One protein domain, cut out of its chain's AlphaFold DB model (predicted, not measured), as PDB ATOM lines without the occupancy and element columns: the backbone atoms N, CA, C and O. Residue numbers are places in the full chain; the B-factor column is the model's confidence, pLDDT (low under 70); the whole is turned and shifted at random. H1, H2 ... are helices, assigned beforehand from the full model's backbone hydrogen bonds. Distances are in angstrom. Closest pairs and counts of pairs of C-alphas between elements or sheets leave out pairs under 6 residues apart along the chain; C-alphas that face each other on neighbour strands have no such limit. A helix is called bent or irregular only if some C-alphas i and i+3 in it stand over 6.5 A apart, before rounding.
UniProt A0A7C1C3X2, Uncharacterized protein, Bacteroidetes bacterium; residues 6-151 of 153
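AT A GLANCE: This is residues 6 to 151 of the 153 residues of an uncharacterized protein of Bacteroidetes bacterium (UniProt A0A7C1C3X2). One long helix, H1, sticks out with residues 6 to 21 as an arm from a compact body, where H2 lies between residues 26 to 37 of H1 and H3. The hairpin of H5 and H6 crosses H2, and H4 folds back on H3. The printed part has 146 residues with six named helices, H1 to H6 in order, and no named strand: all helix. It is compact, with a radius of gyration of the C-alphas of 17.0 A, and spans 66 by 36 by 24 A.

IN THESE COORDINATES: H1, residues 6 to 39, runs 49.5 A from C-alpha 6 at (-7.515, -63.941, 0.021). H2, residues 53 to 74, 28.9 A, has a kink of 61 degrees near residue 60 and is only just irregular: C-alphas 59 and 62 are 6.6 A apart. H3 is residues 79 to 97, 27.4 A; H4, 102 to 113, and H5, 116 to 127, are 16.7 A each. H6, residues 132 to 150, 26.1 A, ends at C-alpha 150, (18.169, -31.242, 36.111).

HOW THE PARTS SIT: The helix packing is part aligned, part crossed. The helices of hairpin H1 and H2 touch, H1 with residues 26 to 37 alone, the closest C-alphas being those of Leu 33 and Pro 66, 5.0 A apart, at a shallow tilt of 20 degrees, opposite ways; those of hairpin H3 and H4 touch, the closest C-alphas being those of Val 88 and Phe 108, 5.7 A apart, at a steep tilt of 42 degrees, opposite ways; H2 touches H5 with residues 67 to 71 alone, the closest C-alphas being those of Ala 71 and Val 122, 6.1 A apart, about perpendicular at 77 degrees. H1 and H3 are apart. Every O i to N i+4 pair is within hydrogen-bond range in H1, H3, H4 and H5; in H2 14 of 18, in H6 14 of 15.

THE WHOLE: The C-alphas of Glu 6 and Ser 50, the farthest apart, are 66.5 A apart. The printed part has no cut; the H1 to H2 link is long. Residues 44 to 47, 49, 75 to 77 and 151 have pLDDT under 70.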
ATOM      1  N   GLU A   6      -8.025 -62.989  -0.969       80.06
ATOM      2  CA  GLU A   6      -7.515 -63.941   0.021       80.06
ATOM      3  C   GLU A   6      -6.243 -63.428   0.696       80.06
ATOM      4  O   GLU A   6      -6.167 -63.423   1.926       80.06
ATOM      5  N   GLU A   7      -5.310 -62.854  -0.069       80.50
ATOM      6  CA  GLU A   7      -4.097 -62.227   0.471       80.50
ATOM      7  C   GLU A   7      -4.429 -61.064   1.418       80.50
ATOM      8  O   GLU A   7      -3.825 -60.908   2.482       80.50
ATOM      9  N   LYS A   8      -5.444 -60.256   1.082       86.06
ATOM     10  CA  LYS A   8      -5.939 -59.183   1.961       86.06
ATOM     11  C   LYS A   8      -6.550 -59.735   3.252       86.06
ATOM     12  O   LYS A   8      -6.360 -59.137   4.314       86.06
ATOM     13  N   ARG A   9      -7.282 -60.854   3.194       83.94
ATOM     14  CA  ARG A   9      -7.887 -61.501   4.374       83.94
ATOM     15  C   ARG A   9      -6.818 -62.119   5.278       83.94
ATOM     16  O   ARG A   9      -6.871 -61.902   6.490       83.94
ATOM     17  N   ALA A  10      -5.827 -62.795   4.699       85.56
ATOM     18  CA  ALA A  10      -4.671 -63.336   5.411       85.56
ATOM     19  C   ALA A  10      -3.863 -62.222   6.096       85.56
ATOM     20  O   ALA A  10      -3.622 -62.294   7.301       85.56
ATOM     21  N   LEU A  11      -3.566 -61.128   5.384       88.38
ATOM     22  CA  LEU A  11      -2.867 -59.966   5.942       88.38
ATOM     23  C   LEU A  11      -3.637 -59.329   7.109       88.38
ATOM     24  O   LEU A  11      -3.047 -58.977   8.129       88.38
ATOM     25  N   ARG A  12      -4.966 -59.196   7.000       83.75
ATOM     26  CA  ARG A  12      -5.811 -58.691   8.098       83.75
ATOM     27  C   ARG A  12      -5.781 -59.619   9.315       83.75
ATOM     28  O   ARG A  12      -5.723 -59.126  10.440       83.75
ATOM     29  N   LYS A  13      -5.816 -60.940   9.111       89.50
ATOM     30  CA  LYS A  13      -5.734 -61.935  10.193       89.50
ATOM     31  C   LYS A  13      -4.364 -61.896  10.880       89.50
ATOM     32  O   LYS A  13      -4.327 -61.847  12.106       89.50
ATOM     33  N   ALA A  14      -3.279 -61.815  10.109       86.62
ATOM     34  CA  ALA A  14      -1.916 -61.671  10.619       86.62
ATOM     35  C   ALA A  14      -1.756 -60.391  11.456       86.62
ATOM     36  O   ALA A  14      -1.382 -60.472  12.622       86.62
ATOM     37  N   LYS A  15      -2.187 -59.233  10.931       87.75
ATOM     38  CA  LYS A  15      -2.173 -57.958  11.672       87.75
ATOM     39  C   LYS A  15      -2.983 -58.018  12.969       87.75
ATOM     40  O   LYS A  15      -2.583 -57.453  13.980       87.75
ATOM     41  N   ARG A  16      -4.140 -58.691  12.974       85.69
ATOM     42  CA  ARG A  16      -4.941 -58.882  14.199       85.69
ATOM     43  C   ARG A  16      -4.225 -59.768  15.218       85.69
ATOM     44  O   ARG A  16      -4.270 -59.461  16.405       85.69
ATOM     45  N   ALA A  17      -3.590 -60.849  14.772       88.00
ATOM     46  CA  ALA A  17      -2.825 -61.735  15.644       88.00
ATOM     47  C   ALA A  17      -1.616 -61.011  16.255       88.00
ATOM     48  O   ALA A  17      -1.407 -61.086  17.462       88.00
ATOM     49  N   GLU A  18      -0.887 -60.243  15.449       86.75
ATOM     50  CA  GLU A  18       0.227 -59.402  15.892       86.75
ATOM     51  C   GLU A  18      -0.220 -58.362  16.926       86.75
ATOM     52  O   GLU A  18       0.355 -58.286  18.007       86.75
ATOM     53  N   ARG A  19      -1.324 -57.644  16.674       84.00
ATOM     54  CA  ARG A  19      -1.903 -56.703  17.651       84.00
ATOM     55  C   ARG A  19      -2.257 -57.371  18.977       84.00
ATOM     56  O   ARG A  19      -2.036 -56.776  20.026       84.00
ATOM     57  N   LYS A  20      -2.809 -58.591  18.953       86.75
ATOM     58  CA  LYS A  20      -3.119 -59.345  20.180       86.75
ATOM     59  C   LYS A  20      -1.852 -59.732  20.944       86.75
ATOM     60  O   LYS A  20      -1.830 -59.573  22.160       86.75
ATOM     61  N   LYS A  21      -0.813 -60.198  20.241       86.62
ATOM     62  CA  LYS A  21       0.494 -60.519  20.839       86.62
ATOM     63  C   LYS A  21       1.121 -59.285  21.480       86.62
ATOM     64  O   LYS A  21       1.470 -59.333  22.651       86.62
ATOM     65  N   LEU A  22       1.165 -58.173  20.745       83.38
ATOM     66  CA  LEU A  22       1.674 -56.904  21.258       83.38
ATOM     67  C   LEU A  22       0.877 -56.457  22.479       83.38
ATOM     68  O   LEU A  22       1.486 -56.190  23.500       83.38
ATOM     69  N   LYS A  23      -0.463 -56.459  22.421       84.25
ATOM     70  CA  LYS A  23      -1.319 -56.094  23.564       84.25
ATOM     71  C   LYS A  23      -1.016 -56.932  24.809       84.25
ATOM     72  O   LYS A  23      -0.968 -56.376  25.901       84.25
ATOM     73  N   LYS A  24      -0.822 -58.245  24.649       86.94
ATOM     74  CA  LYS A  24      -0.457 -59.139  25.755       86.94
ATOM     75  C   LYS A  24       0.900 -58.749  26.348       86.94
ATOM     76  O   LYS A  24       0.968 -58.525  27.547       86.94
ATOM     77  N   LEU A  25       1.909 -58.555  25.501       84.06
ATOM     78  CA  LEU A  25       3.247 -58.146  25.924       84.06
ATOM     79  C   LEU A  25       3.249 -56.775  26.623       84.06
ATOM     80  O   LEU A  25       3.917 -56.613  27.636       84.06
ATOM     81  N   ARG A  26       2.446 -55.804  26.149       80.38
ATOM     82  CA  ARG A  26       2.288 -54.504  26.835       80.38
ATOM     83  C   ARG A  26       1.736 -54.692  28.237       80.38
ATOM     84  O   ARG A  26       2.228 -54.080  29.168       80.38
ATOM     85  N   LYS A  27       0.715 -55.539  28.379       82.56
ATOM     86  CA  LYS A  27       0.100 -55.812  29.678       82.56
ATOM     87  C   LYS A  27       1.074 -56.513  30.630       82.56
ATOM     88  O   LYS A  27       1.089 -56.192  31.808       82.56
ATOM     89  N   GLU A  28       1.871 -57.451  30.129       85.62
ATOM     90  CA  GLU A  28       2.901 -58.133  30.921       85.62
ATOM     91  C   GLU A  28       3.952 -57.139  31.424       85.62
ATOM     92  O   GLU A  28       4.166 -57.054  32.627       85.62
ATOM     93  N   LYS A  29       4.499 -56.303  30.534       82.75
ATOM     94  CA  LYS A  29       5.477 -55.268  30.898       82.75
ATOM     95  C   LYS A  29       4.919 -54.212  31.848       82.75
ATOM     96  O   LYS A  29       5.583 -53.830  32.801       82.75
ATOM     97  N   PHE A  30       3.672 -53.800  31.635       81.69
ATOM     98  CA  PHE A  30       2.957 -52.925  32.559       81.69
ATOM     99  C   PHE A  30       2.859 -53.549  33.959       81.69
ATOM    100  O   PHE A  30       3.191 -52.910  34.946       81.69
ATOM    101  N   ASN A  31       2.462 -54.820  34.058       83.12
ATOM    102  CA  ASN A  31       2.369 -55.506  35.347       83.12
ATOM    103  C   ASN A  31       3.740 -55.681  36.025       83.12
ATOM    104  O   ASN A  31       3.817 -55.610  37.251       83.12
ATOM    105  N   GLU A  32       4.803 -55.932  35.252       84.06
ATOM    106  CA  GLU A  32       6.182 -55.980  35.764       84.06
ATOM    107  C   GLU A  32       6.570 -54.647  36.405       84.06
ATOM    108  O   GLU A  32       7.058 -54.637  37.532       84.06
ATOM    109  N   LEU A  33       6.268 -53.538  35.730       80.75
ATOM    110  CA  LEU A  33       6.502 -52.187  36.227       80.75
ATOM    111  C   LEU A  33       5.695 -51.899  37.499       80.75
ATOM    112  O   LEU A  33       6.280 -51.516  38.506       80.75
ATOM    113  N   VAL A  34       4.385 -52.172  37.508       81.19
ATOM    114  CA  VAL A  34       3.537 -51.993  38.704       81.19
ATOM    115  C   VAL A  34       4.057 -52.818  39.879       81.19
ATOM    116  O   VAL A  34       4.123 -52.336  41.007       81.19
ATOM    117  N   SER A  35       4.468 -54.065  39.624       84.50
ATOM    118  CA  SER A  35       5.071 -54.917  40.650       84.50
ATOM    119  C   SER A  35       6.413 -54.369  41.135       84.50
ATOM    120  O   SER A  35       6.719 -54.540  42.314       84.50
ATOM    121  N   ALA A  36       7.239 -53.808  40.252       83.38
ATOM    122  CA  ALA A  36       8.516 -53.211  40.622       83.38
ATOM    123  C   ALA A  36       8.288 -51.985  41.512       83.38
ATOM    124  O   ALA A  36       8.817 -51.957  42.619       83.38
ATOM    125  N   ALA A  37       7.412 -51.067  41.097       77.19
ATOM    126  CA  ALA A  37       7.027 -49.891  41.873       77.19
ATOM    127  C   ALA A  37       6.436 -50.285  43.239       77.19
ATOM    128  O   ALA A  37       6.945 -49.899  44.281       77.19
ATOM    129  N   SER A  38       5.455 -51.190  43.279       76.56
ATOM    130  CA  SER A  38       4.833 -51.631  44.543       76.56
ATOM    131  C   SER A  38       5.805 -52.271  45.550       76.56
ATOM    132  O   SER A  38       5.511 -52.321  46.748       76.56
ATOM    133  N   LYS A  39       6.917 -52.844  45.071       81.69
ATOM    134  CA  LYS A  39       7.948 -53.494  45.900       81.69
ATOM    135  C   LYS A  39       9.137 -52.587  46.189       81.69
ATOM    136  O   LYS A  39       9.951 -52.951  47.042       81.69
ATOM    137  N   ALA A  40       9.252 -51.473  45.476       77.56
ATOM    138  CA  ALA A  40      10.320 -50.523  45.675       77.56
ATOM    139  C   ALA A  40      10.271 -50.025  47.117       77.56
ATOM    140  O   ALA A  40       9.212 -49.752  47.681       77.56
ATOM    141  N   LYS A  41      11.442 -49.973  47.734       71.81
ATOM    142  CA  LYS A  41      11.637 -49.333  49.028       71.81
ATOM    143  C   LYS A  41      12.644 -48.232  48.787       71.81
ATOM    144  O   LYS A  41      13.824 -48.437  49.057       71.81
ATOM    145  N   LEU A  42      12.168 -47.140  48.204       73.25
ATOM    146  CA  LEU A  42      12.949 -45.922  48.069       73.25
ATOM    147  C   LEU A  42      13.117 -45.360  49.483       73.25
ATOM    148  O   LEU A  42      12.138 -45.163  50.202       73.25
ATOM    149  N   LYS A  43      14.364 -45.280  49.943       72.19
ATOM    150  CA  LYS A  43      14.714 -44.850  51.308       72.19
ATOM    151  C   LYS A  43      15.378 -43.479  51.346       72.19
ATOM    152  O   LYS A  43      15.855 -43.082  52.404       72.19
ATOM    153  N   PHE A  44      15.479 -42.831  50.199       67.81
ATOM    154  CA  PHE A  44      16.262 -41.629  50.015       67.81
ATOM    155  C   PHE A  44      15.353 -40.438  49.795       67.81
ATOM    156  O   PHE A  44      14.317 -40.568  49.146       67.81
ATOM    157  N   ASP A  45      15.774 -39.324  50.372       67.31
ATOM    158  CA  ASP A  45      15.200 -38.009  50.161       67.31
ATOM    159  C   ASP A  45      15.999 -37.342  49.028       67.31
ATOM    160  O   ASP A  45      17.221 -37.234  49.165       67.31
ATOM    161  N   PRO A  46      15.377 -36.970  47.896       58.00
ATOM    162  CA  PRO A  46      16.051 -36.252  46.813       58.00
ATOM    163  C   PRO A  46      16.671 -34.919  47.262       58.00
ATOM    164  O   PRO A  46      17.598 -34.444  46.613       58.00
ATOM    165  N   GLU A  47      16.203 -34.344  48.379       65.12
ATOM    166  CA  GLU A  47      16.744 -33.114  48.976       65.12
ATOM    167  C   GLU A  47      18.005 -33.352  49.841       65.12
ATOM    168  O   GLU A  47      18.600 -32.403  50.358       65.12
ATOM    169  N   ASP A  48      18.439 -34.606  50.033       72.75
ATOM    170  CA  ASP A  48      19.652 -34.937  50.790       72.75
ATOM    171  C   ASP A  48      20.902 -34.935  49.894       72.75
ATOM    172  O   ASP A  48      21.313 -35.960  49.338       72.75
ATOM    173  N   ASP A  49      21.571 -33.781  49.836       68.06
ATOM    174  CA  ASP A  49      22.827 -33.552  49.100       68.06
ATOM    175  C   ASP A  49      23.993 -34.476  49.518       68.06
ATOM    176  O   ASP A  49      25.044 -34.506  48.869       68.06
ATOM    177  N   SER A  50      23.867 -35.227  50.621       72.44
ATOM    178  CA  SER A  50      24.900 -36.176  51.056       72.44
ATOM    179  C   SER A  50      24.863 -37.510  50.302       72.44
ATOM    180  O   SER A  50      25.810 -38.308  50.392       72.44
ATOM    181  N   LEU A  51      23.794 -37.759  49.541       70.38
ATOM    182  CA  LEU A  51      23.589 -39.002  48.815       70.38
ATOM    183  C   LEU A  51      24.373 -39.036  47.507       70.38
ATOM    184  O   LEU A  51      24.328 -38.136  46.674       70.38
ATOM    185  N   LYS A  52      25.091 -40.139  47.284       78.69
ATOM    186  CA  LYS A  52      25.813 -40.343  46.028       78.69
ATOM    187  C   LYS A  52      24.856 -40.848  44.957       78.69
ATOM    188  O   LYS A  52      24.031 -41.723  45.222       78.69
ATOM    189  N   PHE A  53      25.080 -40.411  43.717       79.75
ATOM    190  CA  PHE A  53      24.356 -40.880  42.530       79.75
ATOM    191  C   PHE A  53      24.152 -42.402  42.514       79.75
ATOM    192  O   PHE A  53      23.039 -42.872  42.314       79.75
ATOM    193  N   MET A  54      25.201 -43.188  42.785       81.56
ATOM    194  CA  MET A  54      25.122 -44.654  42.748       81.56
ATOM    195  C   MET A  54      24.201 -45.254  43.814       81.56
ATOM    196  O   MET A  54      23.562 -46.276  43.554       81.56
ATOM    197  N   ASP A  55      24.108 -44.632  44.989       81.56
ATOM    198  CA  ASP A  55      23.228 -45.103  46.055       81.56
ATOM    199  C   ASP A  55      21.769 -44.923  45.623       81.56
ATOM    200  O   ASP A  55      21.003 -45.893  45.622       81.56
ATOM    201  N   ILE A  56      21.422 -43.732  45.127       79.25
ATOM    202  CA  ILE A  56      20.095 -43.399  44.590       79.25
ATOM    203  C   ILE A  56      19.763 -44.284  43.380       79.25
ATOM    204  O   ILE A  56      18.743 -44.980  43.355       79.25
ATOM    205  N   PHE A  57      20.666 -44.330  42.399       84.00
ATOM    206  CA  PHE A  57      20.487 -45.067  41.153       84.00
ATOM    207  C   PHE A  57      20.241 -46.560  41.395       84.00
ATOM    208  O   PHE A  57      19.369 -47.155  40.762       84.00
ATOM    209  N   SER A  58      20.943 -47.173  42.355       84.94
ATOM    210  CA  SER A  58      20.751 -48.589  42.695       84.94
ATOM    211  C   SER A  58      19.344 -48.912  43.222       84.94
ATOM    212  O   SER A  58      18.849 -50.024  43.018       84.94
ATOM    213  N   GLN A  59      18.671 -47.954  43.864       82.62
ATOM    214  CA  GLN A  59      17.306 -48.135  44.366       82.62
ATOM    215  C   GLN A  59      16.249 -47.837  43.302       82.62
ATOM    216  O   GLN A  59      15.227 -48.526  43.250       82.62
ATOM    217  N   VAL A  60      16.506 -46.851  42.439       83.00
ATOM    218  CA  VAL A  60      15.554 -46.387  41.419       83.00
ATOM    219  C   VAL A  60      15.578 -47.248  40.165       83.00
ATOM    220  O   VAL A  60      14.523 -47.554  39.602       83.00
ATOM    221  N   TRP A  61      16.757 -47.701  39.733       88.06
ATOM    222  CA  TRP A  61      16.921 -48.443  38.483       88.06
ATOM    223  C   TRP A  61      15.994 -49.666  38.335       88.06
ATOM    224  O   TRP A  61      15.419 -49.835  37.255       88.06
ATOM    225  N   PRO A  62      15.755 -50.493  39.376       86.75
ATOM    226  CA  PRO A  62      14.807 -51.606  39.301       86.75
ATOM    227  C   PRO A  62      13.367 -51.210  38.945       86.75
ATOM    228  O   PRO A  62      12.621 -52.062  38.463       86.75
ATOM    229  N   VAL A  63      12.973 -49.953  39.172       83.56
ATOM    230  CA  VAL A  63      11.651 -49.408  38.819       83.56
ATOM    231  C   VAL A  63      11.706 -48.639  37.500       83.56
ATOM    232  O   VAL A  63      10.858 -48.848  36.628       83.56
ATOM    233  N   LEU A  64      12.744 -47.818  37.314       84.31
ATOM    234  CA  LEU A  64      12.937 -47.006  36.115       84.31
ATOM    235  C   LEU A  64      13.120 -47.869  34.861       84.31
ATOM    236  O   LEU A  64      12.485 -47.615  33.838       84.31
ATOM    237  N   LYS A  65      13.921 -48.941  34.931       88.50
ATOM    238  CA  LYS A  65      14.170 -49.829  33.784       88.50
ATOM    239  C   LYS A  65      12.876 -50.430  33.206       88.50
ATOM    240  O   LYS A  65      12.679 -50.308  31.996       88.50
ATOM    241  N   PRO A  66      11.971 -51.043  33.999       84.44
ATOM    242  CA  PRO A  66      10.652 -51.449  33.509       84.44
ATOM    243  C   PRO A  66       9.854 -50.316  32.843       84.44
ATOM    244  O   PRO A  66       9.192 -50.563  31.833       84.44
ATOM    245  N   GLY A  67       9.946 -49.085  33.364       81.94
ATOM    246  CA  GLY A  67       9.401 -47.862  32.753       81.94
ATOM    247  C   GLY A  67       9.908 -47.629  31.337       81.94
ATOM    248  O   GLY A  67       9.120 -47.551  30.389       81.94
ATOM    249  N   LEU A  68      11.228 -47.618  31.177       85.88
ATOM    250  CA  LEU A  68      11.901 -47.433  29.890       85.88
ATOM    251  C   LEU A  68      11.568 -48.560  28.895       85.88
ATOM    252  O   LEU A  68      11.286 -48.305  27.720       85.88
ATOM    253  N   GLU A  69      11.553 -49.814  29.354       86.31
ATOM    254  CA  GLU A  69      11.178 -50.969  28.529       86.31
ATOM    255  C   GLU A  69       9.719 -50.887  28.064       86.31
ATOM    256  O   GLU A  69       9.401 -51.211  26.913       86.31
ATOM    257  N   TYR A  70       8.818 -50.433  28.939       82.56
ATOM    258  CA  TYR A  70       7.422 -50.221  28.588       82.56
ATOM    259  C   TYR A  70       7.262 -49.075  27.579       82.56
ATOM    260  O   TYR A  70       6.573 -49.267  26.570       82.56
ATOM    261  N   ALA A  71       7.949 -47.944  27.782       81.62
ATOM    262  CA  ALA A  71       7.965 -46.793  26.872       81.62
ATOM    263  C   ALA A  71       8.403 -47.188  25.450       81.62
ATOM    264  O   ALA A  71       7.724 -46.893  24.458       81.62
ATOM    265  N   GLN A  72       9.475 -47.973  25.344       83.00
ATOM    266  CA  GLN A  72       9.948 -48.520  24.072       83.00
ATOM    267  C   GLN A  72       8.905 -49.428  23.392       83.00
ATOM    268  O   GLN A  72       8.792 -49.492  22.163       83.00
ATOM    269  N   LEU A  73       8.120 -50.163  24.175       80.94
ATOM    270  CA  LEU A  73       7.173 -51.153  23.672       80.94
ATOM    271  C   LEU A  73       5.850 -50.544  23.179       80.94
ATOM    272  O   LEU A  73       5.202 -51.042  22.238       80.94
ATOM    273  N   ILE A  74       5.409 -49.465  23.819       74.62
ATOM    274  CA  ILE A  74       4.224 -48.723  23.389       74.62
ATOM    275  C   ILE A  74       4.485 -47.941  22.100       74.62
ATOM    276  O   ILE A  74       3.518 -47.708  21.364       74.62
ATOM    277  N   LYS A  75       5.761 -47.693  21.754       68.44
ATOM    278  CA  LYS A  75       6.195 -46.965  20.550       68.44
ATOM    279  C   LYS A  75       5.494 -45.614  20.415       68.44
ATOM    280  O   LYS A  75       5.102 -45.216  19.320       68.44
ATOM    281  N   ILE A  76       5.276 -44.947  21.548       64.00
ATOM    282  CA  ILE A  76       4.889 -43.527  21.561       64.00
ATOM    283  C   ILE A  76       6.021 -42.694  20.933       64.00
ATOM    284  O   ILE A  76       5.803 -41.649  20.331       64.00
ATOM    285  N   THR A  77       7.224 -43.246  20.996       62.16
ATOM    286  CA  THR A  77       8.495 -42.732  20.536       62.16
ATOM    287  C   THR A  77       8.783 -43.112  19.087       62.16
ATOM    288  O   THR A  77       8.610 -44.254  18.662       62.16
ATOM    289  N   GLY A  78       9.217 -42.139  18.284       74.88
ATOM    290  CA  GLY A  78       9.679 -42.401  16.921       74.88
ATOM    291  C   GLY A  78      10.967 -43.244  16.898       74.88
ATOM    292  O   GLY A  78      11.628 -43.395  17.926       74.88
ATOM    293  N   PRO A  79      11.408 -43.736  15.721       82.00
ATOM    294  CA  PRO A  79      12.586 -44.605  15.602       82.00
ATOM    295  C   PRO A  79      13.879 -44.039  16.213       82.00
ATOM    296  O   PRO A  79      14.734 -44.799  16.661       82.00
ATOM    297  N   LYS A  80      14.029 -42.705  16.223       82.00
ATOM    298  CA  LYS A  80      15.167 -42.011  16.840       82.00
ATOM    299  C   LYS A  80      15.159 -42.195  18.360       82.00
ATOM    300  O   LYS A  80      16.152 -42.646  18.919       82.00
ATOM    301  N   THR A  81      14.032 -41.912  19.003       82.69
ATOM    302  CA  THR A  81      13.864 -42.048  20.451       82.69
ATOM    303  C   THR A  81      13.899 -43.514  20.887       82.69
ATOM    304  O   THR A  81      14.529 -43.822  21.888       82.69
ATOM    305  N   ASP A  82      13.355 -44.445  20.092       84.38
ATOM    306  CA  ASP A  82      13.489 -45.890  20.351       84.38
ATOM    307  C   ASP A  82      14.958 -46.334  20.418       84.38
ATOM    308  O   ASP A  82      15.307 -47.201  21.220       84.38
ATOM    309  N   LYS A  83      15.824 -45.760  19.571       88.56
ATOM    310  CA  LYS A  83      17.263 -46.048  19.583       88.56
ATOM    311  C   LYS A  83      17.925 -45.500  20.846       88.56
ATOM    312  O   LYS A  83      18.689 -46.232  21.463       88.56
ATOM    313  N   ILE A  84      17.608 -44.262  21.230       88.81
ATOM    314  CA  ILE A  84      18.149 -43.641  22.448       88.81
ATOM    315  C   ILE A  84      17.691 -44.421  23.685       88.81
ATOM    316  O   ILE A  84      18.526 -44.798  24.494       88.81
ATOM    317  N   LEU A  85      16.411 -44.802  23.763       89.19
ATOM    318  CA  LEU A  85      15.874 -45.658  24.828       89.19
ATOM    319  C   LEU A  85      16.656 -46.967  24.986       89.19
ATOM    320  O   LEU A  85      16.938 -47.367  26.108       89.19
ATOM    321  N   ARG A  86      17.034 -47.639  23.885       91.12
ATOM    322  CA  ARG A  86      17.890 -48.842  23.970       91.12
ATOM    323  C   ARG A  86      19.233 -48.516  24.597       91.12
ATOM    324  O   ARG A  86      19.649 -49.210  25.511       91.12
ATOM    325  N   THR A  87      19.875 -47.453  24.124       92.44
ATOM    326  CA  THR A  87      21.170 -47.019  24.646       92.44
ATOM    327  C   THR A  87      21.095 -46.664  26.132       92.44
ATOM    328  O   THR A  87      21.959 -47.098  26.882       92.44
ATOM    329  N   VAL A  88      20.051 -45.961  26.576       92.19
ATOM    330  CA  VAL A  88      19.824 -45.634  27.994       92.19
ATOM    331  C   VAL A  88      19.613 -46.898  28.828       92.19
ATOM    332  O   VAL A  88      20.234 -47.039  29.875       92.19
ATOM    333  N   ILE A  89      18.792 -47.845  28.359       93.00
ATOM    334  CA  ILE A  89      18.569 -49.125  29.053       93.00
ATOM    335  C   ILE A  89      19.875 -49.917  29.179       93.00
ATOM    336  O   ILE A  89      20.177 -50.431  30.256       93.00
ATOM    337  N   ASP A  90      20.654 -50.002  28.101       94.62
ATOM    338  CA  ASP A  90      21.912 -50.748  28.078       94.62
ATOM    339  C   ASP A  90      22.962 -50.104  28.999       94.62
ATOM    340  O   ASP A  90      23.588 -50.800  29.799       94.62
ATOM    341  N   LEU A  91      23.135 -48.778  28.927       93.88
ATOM    342  CA  LEU A  91      24.071 -48.046  29.784       93.88
ATOM    343  C   LEU A  91      23.648 -48.107  31.253       93.88
ATOM    344  O   LEU A  91      24.455 -48.486  32.095       93.88
ATOM    345  N   GLY A  92      22.382 -47.825  31.560       92.38
ATOM    346  CA  GLY A  92      21.878 -47.872  32.929       92.38
ATOM    347  C   GLY A  92      21.989 -49.268  33.543       92.38
ATOM    348  O   GLY A  92      22.341 -49.405  34.711       92.38
ATOM    349  N   GLN A  93      21.810 -50.328  32.747       95.00
ATOM    350  CA  GLN A  93      22.032 -51.693  33.218       95.00
ATOM    351  C   GLN A  93      23.498 -51.949  33.583       95.00
ATOM    352  O   GLN A  93      23.743 -52.635  34.574       95.00
ATOM    353  N   ARG A  94      24.448 -51.413  32.811       93.06
ATOM    354  CA  ARG A  94      25.885 -51.535  33.095       93.06
ATOM    355  C   ARG A  94      26.308 -50.704  34.301       93.06
ATOM    356  O   ARG A  94      27.108 -51.175  35.098       93.06
ATOM    357  N   ILE A  95      25.742 -49.510  34.468       91.19
ATOM    358  CA  ILE A  95      25.936 -48.689  35.671       91.19
ATOM    359  C   ILE A  95      25.441 -49.462  36.891       91.19
ATOM    360  O   ILE A  95      26.176 -49.626  37.859       91.19
ATOM    361  N   PHE A  96      24.237 -50.030  36.810       91.19
ATOM    362  CA  PHE A  96      23.641 -50.797  37.900       91.19
ATOM    363  C   PHE A  96      24.455 -52.041  38.286       91.19
ATOM    364  O   PHE A  96      24.504 -52.393  39.462       91.19
ATOM    365  N   THR A  97      25.092 -52.716  37.325       92.25
ATOM    366  CA  THR A  97      25.949 -53.883  37.601       92.25
ATOM    367  C   THR A  97      27.382 -53.517  37.985       92.25
ATOM    368  O   THR A  97      28.133 -54.406  38.377       92.25
ATOM    369  N   GLY A  98      27.756 -52.235  37.929       86.88
ATOM    370  CA  GLY A  98      29.113 -51.764  38.220       86.88
ATOM    371  C   GLY A  98      30.109 -51.957  37.070       86.88
ATOM    372  O   GLY A  98      31.309 -51.812  37.278       86.88
ATOM    373  N   ASP A  99      29.627 -52.253  35.861       88.81
ATOM    374  CA  ASP A  99      30.437 -52.505  34.657       88.81
ATOM    375  C   ASP A  99      30.640 -51.246  33.788       88.81
ATOM    376  O   ASP A  99      31.103 -51.339  32.640       88.81
ATOM    377  N   ALA A 100      30.217 -50.080  34.283       88.69
ATOM    378  CA  ALA A 100      30.289 -48.811  33.569       88.69
ATOM    379  C   ALA A 100      31.363 -47.882  34.145       88.69
ATOM    380  O   ALA A 100      31.426 -47.660  35.356       88.69
ATOM    381  N   GLY A 101      32.171 -47.303  33.257       87.38
ATOM    382  CA  GLY A 101      33.100 -46.226  33.604       87.38
ATOM    383  C   GLY A 101      32.412 -44.860  33.706       87.38
ATOM    384  O   GLY A 101      31.253 -44.705  33.329       87.38
ATOM    385  N   GLU A 102      33.151 -43.847  34.161       86.75
ATOM    386  CA  GLU A 102      32.663 -42.465  34.306       86.75
ATOM    387  C   GLU A 102      32.107 -41.895  32.989       86.75
ATOM    388  O   GLU A 102      30.995 -41.380  32.956       86.75
ATOM    389  N   GLU A 103      32.801 -42.102  31.865       89.38
ATOM    390  CA  GLU A 103      32.339 -41.636  30.547       89.38
ATOM    391  C   GLU A 103      30.985 -42.252  30.143       89.38
ATOM    392  O   GLU A 103      30.167 -41.632  29.463       89.38
ATOM    393  N   GLU A 104      30.721 -43.489  30.565       89.31
ATOM    394  CA  GLU A 104      29.460 -44.177  30.291       89.31
ATOM    395  C   GLU A 104      28.333 -43.697  31.207       89.31
ATOM    396  O   GLU A 104      27.185 -43.659  30.761       89.31
ATOM    397  N   GLN A 105      28.660 -43.273  32.431       86.88
ATOM    398  CA  GLN A 105      27.730 -42.589  33.330       86.88
ATOM    399  C   GLN A 105      27.335 -41.224  32.762       86.88
ATOM    400  O   GLN A 105      26.146 -40.956  32.620       86.88
ATOM    401  N   THR A 106      28.295 -40.410  32.316       88.69
ATOM    402  CA  THR A 106      27.996 -39.123  31.666       88.69
ATOM    403  C   THR A 106      27.119 -39.316  30.429       88.69
ATOM    404  O   THR A 106      26.092 -38.662  30.282       88.69
ATOM    405  N   ARG A 107      27.460 -40.276  29.556       90.62
ATOM    406  CA  ARG A 107      26.640 -40.583  28.369       90.62
ATOM    407  C   ARG A 107      25.236 -41.052  28.735       90.62
ATOM    408  O   ARG A 107      24.298 -40.750  28.003       90.62
ATOM    409  N   PHE A 108      25.092 -41.823  29.810       91.19
ATOM    410  CA  PHE A 108      23.786 -42.241  30.300       91.19
ATOM    411  C   PHE A 108      22.935 -41.031  30.679       91.19
ATOM    412  O   PHE A 108      21.816 -40.942  30.182       91.19
ATOM    413  N   LEU A 109      23.481 -40.103  31.474       89.06
ATOM    414  CA  LEU A 109      22.785 -38.891  31.910       89.06
ATOM    415  C   LEU A 109      22.336 -38.046  30.715       89.06
ATOM    416  O   LEU A 109      21.144 -37.812  30.558       89.06
ATOM    417  N   THR A 110      23.249 -37.731  29.790       90.31
ATOM    418  CA  THR A 110      22.925 -36.951  28.581       90.31
ATOM    419  C   THR A 110      21.828 -37.603  27.735       90.31
ATOM    420  O   THR A 110      20.959 -36.933  27.177       90.31
ATOM    421  N   TYR A 111      21.864 -38.930  27.574       91.31
ATOM    422  CA  TYR A 111      20.838 -39.609  26.788       91.31
ATOM    423  C   TYR A 111      19.512 -39.724  27.526       91.31
ATOM    424  O   TYR A 111      18.481 -39.633  26.857       91.31
ATOM    425  N   LEU A 112      19.534 -39.944  28.843       89.19
ATOM    426  CA  LEU A 112      18.339 -40.008  29.675       89.19
ATOM    427  C   LEU A 112      17.612 -38.664  29.662       89.19
ATOM    428  O   LEU A 112      16.426 -38.656  29.345       89.19
ATOM    429  N   ASP A 113      18.336 -37.568  29.887       90.25
ATOM    430  CA  ASP A 113      17.830 -36.194  29.810       90.25
ATOM    431  C   ASP A 113      17.109 -35.935  28.475       90.25
ATOM    432  O   ASP A 113      15.917 -35.633  28.430       90.25
ATOM    433  N   SER A 114      17.759 -36.262  27.351       89.25
ATOM    434  CA  SER A 114      17.185 -36.049  26.011       89.25
ATOM    435  C   SER A 114      15.864 -36.789  25.722       89.25
ATOM    436  O   SER A 114      15.222 -36.543  24.691       89.25
ATOM    437  N   ILE A 115      15.486 -37.753  26.568       87.50
ATOM    438  CA  ILE A 115      14.243 -38.524  26.451       87.50
ATOM    439  C   ILE A 115      13.361 -38.432  27.699       87.50
ATOM    440  O   ILE A 115      12.328 -39.108  27.720       87.50
ATOM    441  N   TRP A 116      13.730 -37.640  28.706       88.44
ATOM    442  CA  TRP A 116      13.096 -37.661  30.023       88.44
ATOM    443  C   TRP A 116      11.608 -37.308  29.959       88.44
ATOM    444  O   TRP A 116      10.790 -38.143  30.344       88.44
ATOM    445  N   ASP A 117      11.243 -36.216  29.277       86.81
ATOM    446  CA  ASP A 117       9.851 -35.810  28.994       86.81
ATOM    447  C   ASP A 117       8.953 -36.949  28.490       86.81
ATOM    448  O   ASP A 117       7.729 -36.957  28.644       86.81
ATOM    449  N   VAL A 118       9.533 -37.875  27.725       84.00
ATOM    450  CA  VAL A 118       8.800 -39.010  27.171       84.00
ATOM    451  C   VAL A 118       8.614 -40.076  28.242       84.00
ATOM    452  O   VAL A 118       7.537 -40.663  28.326       84.00
ATOM    453  N   VAL A 119       9.662 -40.366  29.007       83.25
ATOM    454  CA  VAL A 119       9.642 -41.360  30.084       83.25
ATOM    455  C   VAL A 119       8.659 -40.933  31.166       83.25
ATOM    456  O   VAL A 119       7.793 -41.732  31.525       83.25
ATOM    457  N   GLU A 120       8.726 -39.673  31.586       88.00
ATOM    458  CA  GLU A 120       7.811 -39.040  32.531       88.00
ATOM    459  C   GLU A 120       6.353 -39.223  32.089       88.00
ATOM    460  O   GLU A 120       5.580 -39.883  32.778       88.00
ATOM    461  N   LYS A 121       5.990 -38.815  30.863       84.50
ATOM    462  CA  LYS A 121       4.629 -39.012  30.317       84.50
ATOM    463  C   LYS A 121       4.164 -40.463  30.352       84.50
ATOM    464  O   LYS A 121       2.975 -40.745  30.496       84.50
ATOM    465  N   VAL A 122       5.070 -41.416  30.151       79.81
ATOM    466  CA  VAL A 122       4.729 -42.841  30.206       79.81
ATOM    467  C   VAL A 122       4.453 -43.293  31.636       79.81
ATOM    468  O   VAL A 122       3.522 -44.078  31.843       79.81
ATOM    469  N   LEU A 123       5.227 -42.796  32.598       83.62
ATOM    470  CA  LEU A 123       5.015 -43.016  34.024       83.62
ATOM    471  C   LEU A 123       3.723 -42.333  34.506       83.62
ATOM    472  O   LEU A 123       2.916 -42.980  35.169       83.62
ATOM    473  N   GLU A 124       3.425 -41.110  34.069       85.69
ATOM    474  CA  GLU A 124       2.157 -40.426  34.357       85.69
ATOM    475  C   GLU A 124       0.940 -41.179  33.803       85.69
ATOM    476  O   GLU A 124      -0.060 -41.383  34.494       85.69
ATOM    477  N   ILE A 125       1.016 -41.660  32.554       79.06
ATOM    478  CA  ILE A 125      -0.035 -42.511  31.981       79.06
ATOM    479  C   ILE A 125      -0.228 -43.756  32.848       79.06
ATOM    480  O   ILE A 125      -1.354 -44.238  32.981       79.06
ATOM    481  N   LEU A 126       0.840 -44.289  33.440       73.94
ATOM    482  CA  LEU A 126       0.756 -45.463  34.293       73.94
ATOM    483  C   LEU A 126      -0.072 -45.207  35.554       73.94
ATOM    484  O   LEU A 126      -0.897 -46.065  35.879       73.94
ATOM    485  N   LYS A 127       0.067 -44.024  36.167       81.75
ATOM    486  CA  LYS A 127      -0.728 -43.593  37.332       81.75
ATOM    487  C   LYS A 127      -2.233 -43.717  37.082       81.75
ATOM    488  O   LYS A 127      -2.993 -44.141  37.943       81.75
ATOM    489  N   THR A 128      -2.686 -43.482  35.845       80.50
ATOM    490  CA  THR A 128      -4.115 -43.621  35.482       80.50
ATOM    491  C   THR A 128      -4.664 -45.052  35.586       80.50
ATOM    492  O   THR A 128      -5.879 -45.262  35.530       80.50
ATOM    493  N   PHE A 129      -3.787 -46.050  35.714       76.75
ATOM    494  CA  PHE A 129      -4.125 -47.472  35.752       76.75
ATOM    495  C   PHE A 129      -3.698 -48.165  37.056       76.75
ATOM    496  O   PHE A 129      -3.869 -49.386  37.165       76.75
ATOM    497  N   THR A 130      -3.134 -47.429  38.015       80.06
ATOM    498  CA  THR A 130      -2.618 -47.954  39.285       80.06
ATOM    499  C   THR A 130      -3.412 -47.442  40.492       80.06
ATOM    500  O   THR A 130      -4.554 -47.012  40.350       80.06
ATOM    501  N   ASN A 131      -2.898 -47.669  41.704       82.50
ATOM    502  CA  ASN A 131      -3.506 -47.223  42.956       82.50
ATOM    503  C   ASN A 131      -2.596 -46.194  43.634       82.50
ATOM    504  O   ASN A 131      -1.403 -46.181  43.359       82.50
ATOM    505  N   GLU A 132      -3.147 -45.436  44.582       82.94
ATOM    506  CA  GLU A 132      -2.469 -44.343  45.302       82.94
ATOM    507  C   GLU A 132      -1.064 -44.720  45.801       82.94
ATOM    508  O   GLU A 132      -0.092 -44.055  45.486       82.94
ATOM    509  N   LYS A 133      -0.907 -45.886  46.439       77.88
ATOM    510  CA  LYS A 133       0.409 -46.353  46.904       77.88
ATOM    511  C   LYS A 133       1.432 -46.551  45.775       77.88
ATOM    512  O   LYS A 133       2.630 -46.400  45.983       77.88
ATOM    513  N   THR A 134       0.988 -47.023  44.614       79.19
ATOM    514  CA  THR A 134       1.873 -47.179  43.451       79.19
ATOM    515  C   THR A 134       2.152 -45.821  42.818       79.19
ATOM    516  O   THR A 134       3.269 -45.608  42.361       79.19
ATOM    517  N   ASP A 135       1.164 -44.927  42.823       83.94
ATOM    518  CA  ASP A 135       1.284 -43.562  42.321       83.94
ATOM    519  C   ASP A 135       2.346 -42.792  43.116       83.94
ATOM    520  O   ASP A 135       3.234 -42.227  42.492       83.94
ATOM    521  N   ASP A 136       2.360 -42.905  44.450       82.88
ATOM    522  CA  ASP A 136       3.391 -42.302  45.312       82.88
ATOM    523  C   ASP A 136       4.808 -42.763  44.935       82.88
ATOM    524  O   ASP A 136       5.751 -41.978  44.896       82.88
ATOM    525  N   VAL A 137       4.981 -44.056  44.636       81.31
ATOM    526  CA  VAL A 137       6.288 -44.583  44.213       81.31
ATOM    527  C   VAL A 137       6.663 -44.074  42.826       81.31
ATOM    528  O   VAL A 137       7.836 -43.832  42.559       81.31
ATOM    529  N   ILE A 138       5.693 -43.957  41.919       83.19
ATOM    530  CA  ILE A 138       5.941 -43.418  40.581       83.19
ATOM    531  C   ILE A 138       6.343 -41.951  40.677       83.19
ATOM    532  O   ILE A 138       7.286 -41.568  39.995       83.19
ATOM    533  N   ASP A 139       5.694 -41.179  41.544       87.00
ATOM    534  CA  ASP A 139       6.027 -39.776  41.788       87.00
ATOM    535  C   ASP A 139       7.447 -39.637  42.324       87.00
ATOM    536  O   ASP A 139       8.228 -38.883  41.758       87.00
ATOM    537  N   GLN A 140       7.848 -40.476  43.281       81.50
ATOM    538  CA  GLN A 140       9.241 -40.522  43.744       81.50
ATOM    539  C   GLN A 140      10.235 -40.896  42.633       81.50
ATOM    540  O   GLN A 140      11.358 -40.407  42.608       81.50
ATOM    541  N   VAL A 141       9.867 -41.788  41.705       82.94
ATOM    542  CA  VAL A 141      10.737 -42.137  40.564       82.94
ATOM    543  C   VAL A 141      10.834 -40.990  39.562       82.94
ATOM    544  O   VAL A 141      11.905 -40.812  38.981       82.94
ATOM    545  N   ILE A 142       9.741 -40.256  39.339       87.56
ATOM    546  CA  ILE A 142       9.727 -39.067  38.484       87.56
ATOM    547  C   ILE A 142      10.609 -37.988  39.113       87.56
ATOM    548  O   ILE A 142      11.562 -37.569  38.475       87.56
ATOM    549  N   GLU A 143      10.384 -37.653  40.379       84.38
ATOM    550  CA  GLU A 143      11.152 -36.649  41.121       84.38
ATOM    551  C   GLU A 143      12.652 -36.972  41.147       84.38
ATOM    552  O   GLU A 143      13.490 -36.121  40.861       84.38
ATOM    553  N   ILE A 144      13.023 -38.232  41.402       78.06
ATOM    554  CA  ILE A 144      14.432 -38.643  41.345       78.06
ATOM    555  C   ILE A 144      14.980 -38.535  39.923       78.06
ATOM    556  O   ILE A 144      16.145 -38.200  39.737       78.06
ATOM    557  N   GLY A 145      14.188 -38.871  38.912       80.56
ATOM    558  CA  GLY A 145      14.640 -38.768  37.536       80.56
ATOM    559  C   GLY A 145      14.825 -37.324  37.081       80.56
ATOM    560  O   GLY A 145      15.847 -37.055  36.461       80.56
ATOM    561  N   GLU A 146      13.925 -36.421  37.474       84.56
ATOM    562  CA  GLU A 146      14.074 -34.971  37.316       84.56
ATOM    563  C   GLU A 146      15.340 -34.492  38.022       84.56
ATOM    564  O   GLU A 146      16.185 -33.884  37.386       84.56
ATOM    565  N   TRP A 147      15.569 -34.881  39.279       81.94
ATOM    566  CA  TRP A 147      16.818 -34.569  39.983       81.94
ATOM    567  C   TRP A 147      18.065 -35.094  39.246       81.94
ATOM    568  O   TRP A 147      19.084 -34.413  39.167       81.94
ATOM    569  N   ILE A 148      18.016 -36.302  38.670       78.38
ATOM    570  CA  ILE A 148      19.134 -36.865  37.894       78.38
ATOM    571  C   ILE A 148      19.400 -36.043  36.620       78.38
ATOM    572  O   ILE A 148      20.563 -35.926  36.224       78.38
ATOM    573  N   THR A 149      18.361 -35.526  35.960       81.62
ATOM    574  CA  THR A 149      18.469 -34.827  34.668       81.62
ATOM    575  C   THR A 149      18.657 -33.315  34.800       81.62
ATOM    576  O   THR A 149      19.384 -32.743  33.996       81.62
ATOM    577  N   ASP A 150      18.104 -32.688  35.840       72.75
ATOM    578  CA  ASP A 150      18.169 -31.242  36.111       72.75
ATOM    579  C   ASP A 150      19.489 -30.802  36.767       72.75
ATOM    580  O   ASP A 150      19.725 -29.612  36.951       72.75
ATOM    581  N   ASN A 151      20.403 -31.729  37.075       56.06
ATOM    582  CA  ASN A 151      21.736 -31.425  37.616       56.06
ATOM    583  C   ASN A 151      22.706 -30.750  36.602       56.06
ATOM    584  O   ASN A 151      23.917 -30.729  36.829       56.06
TER     585      ASN A 151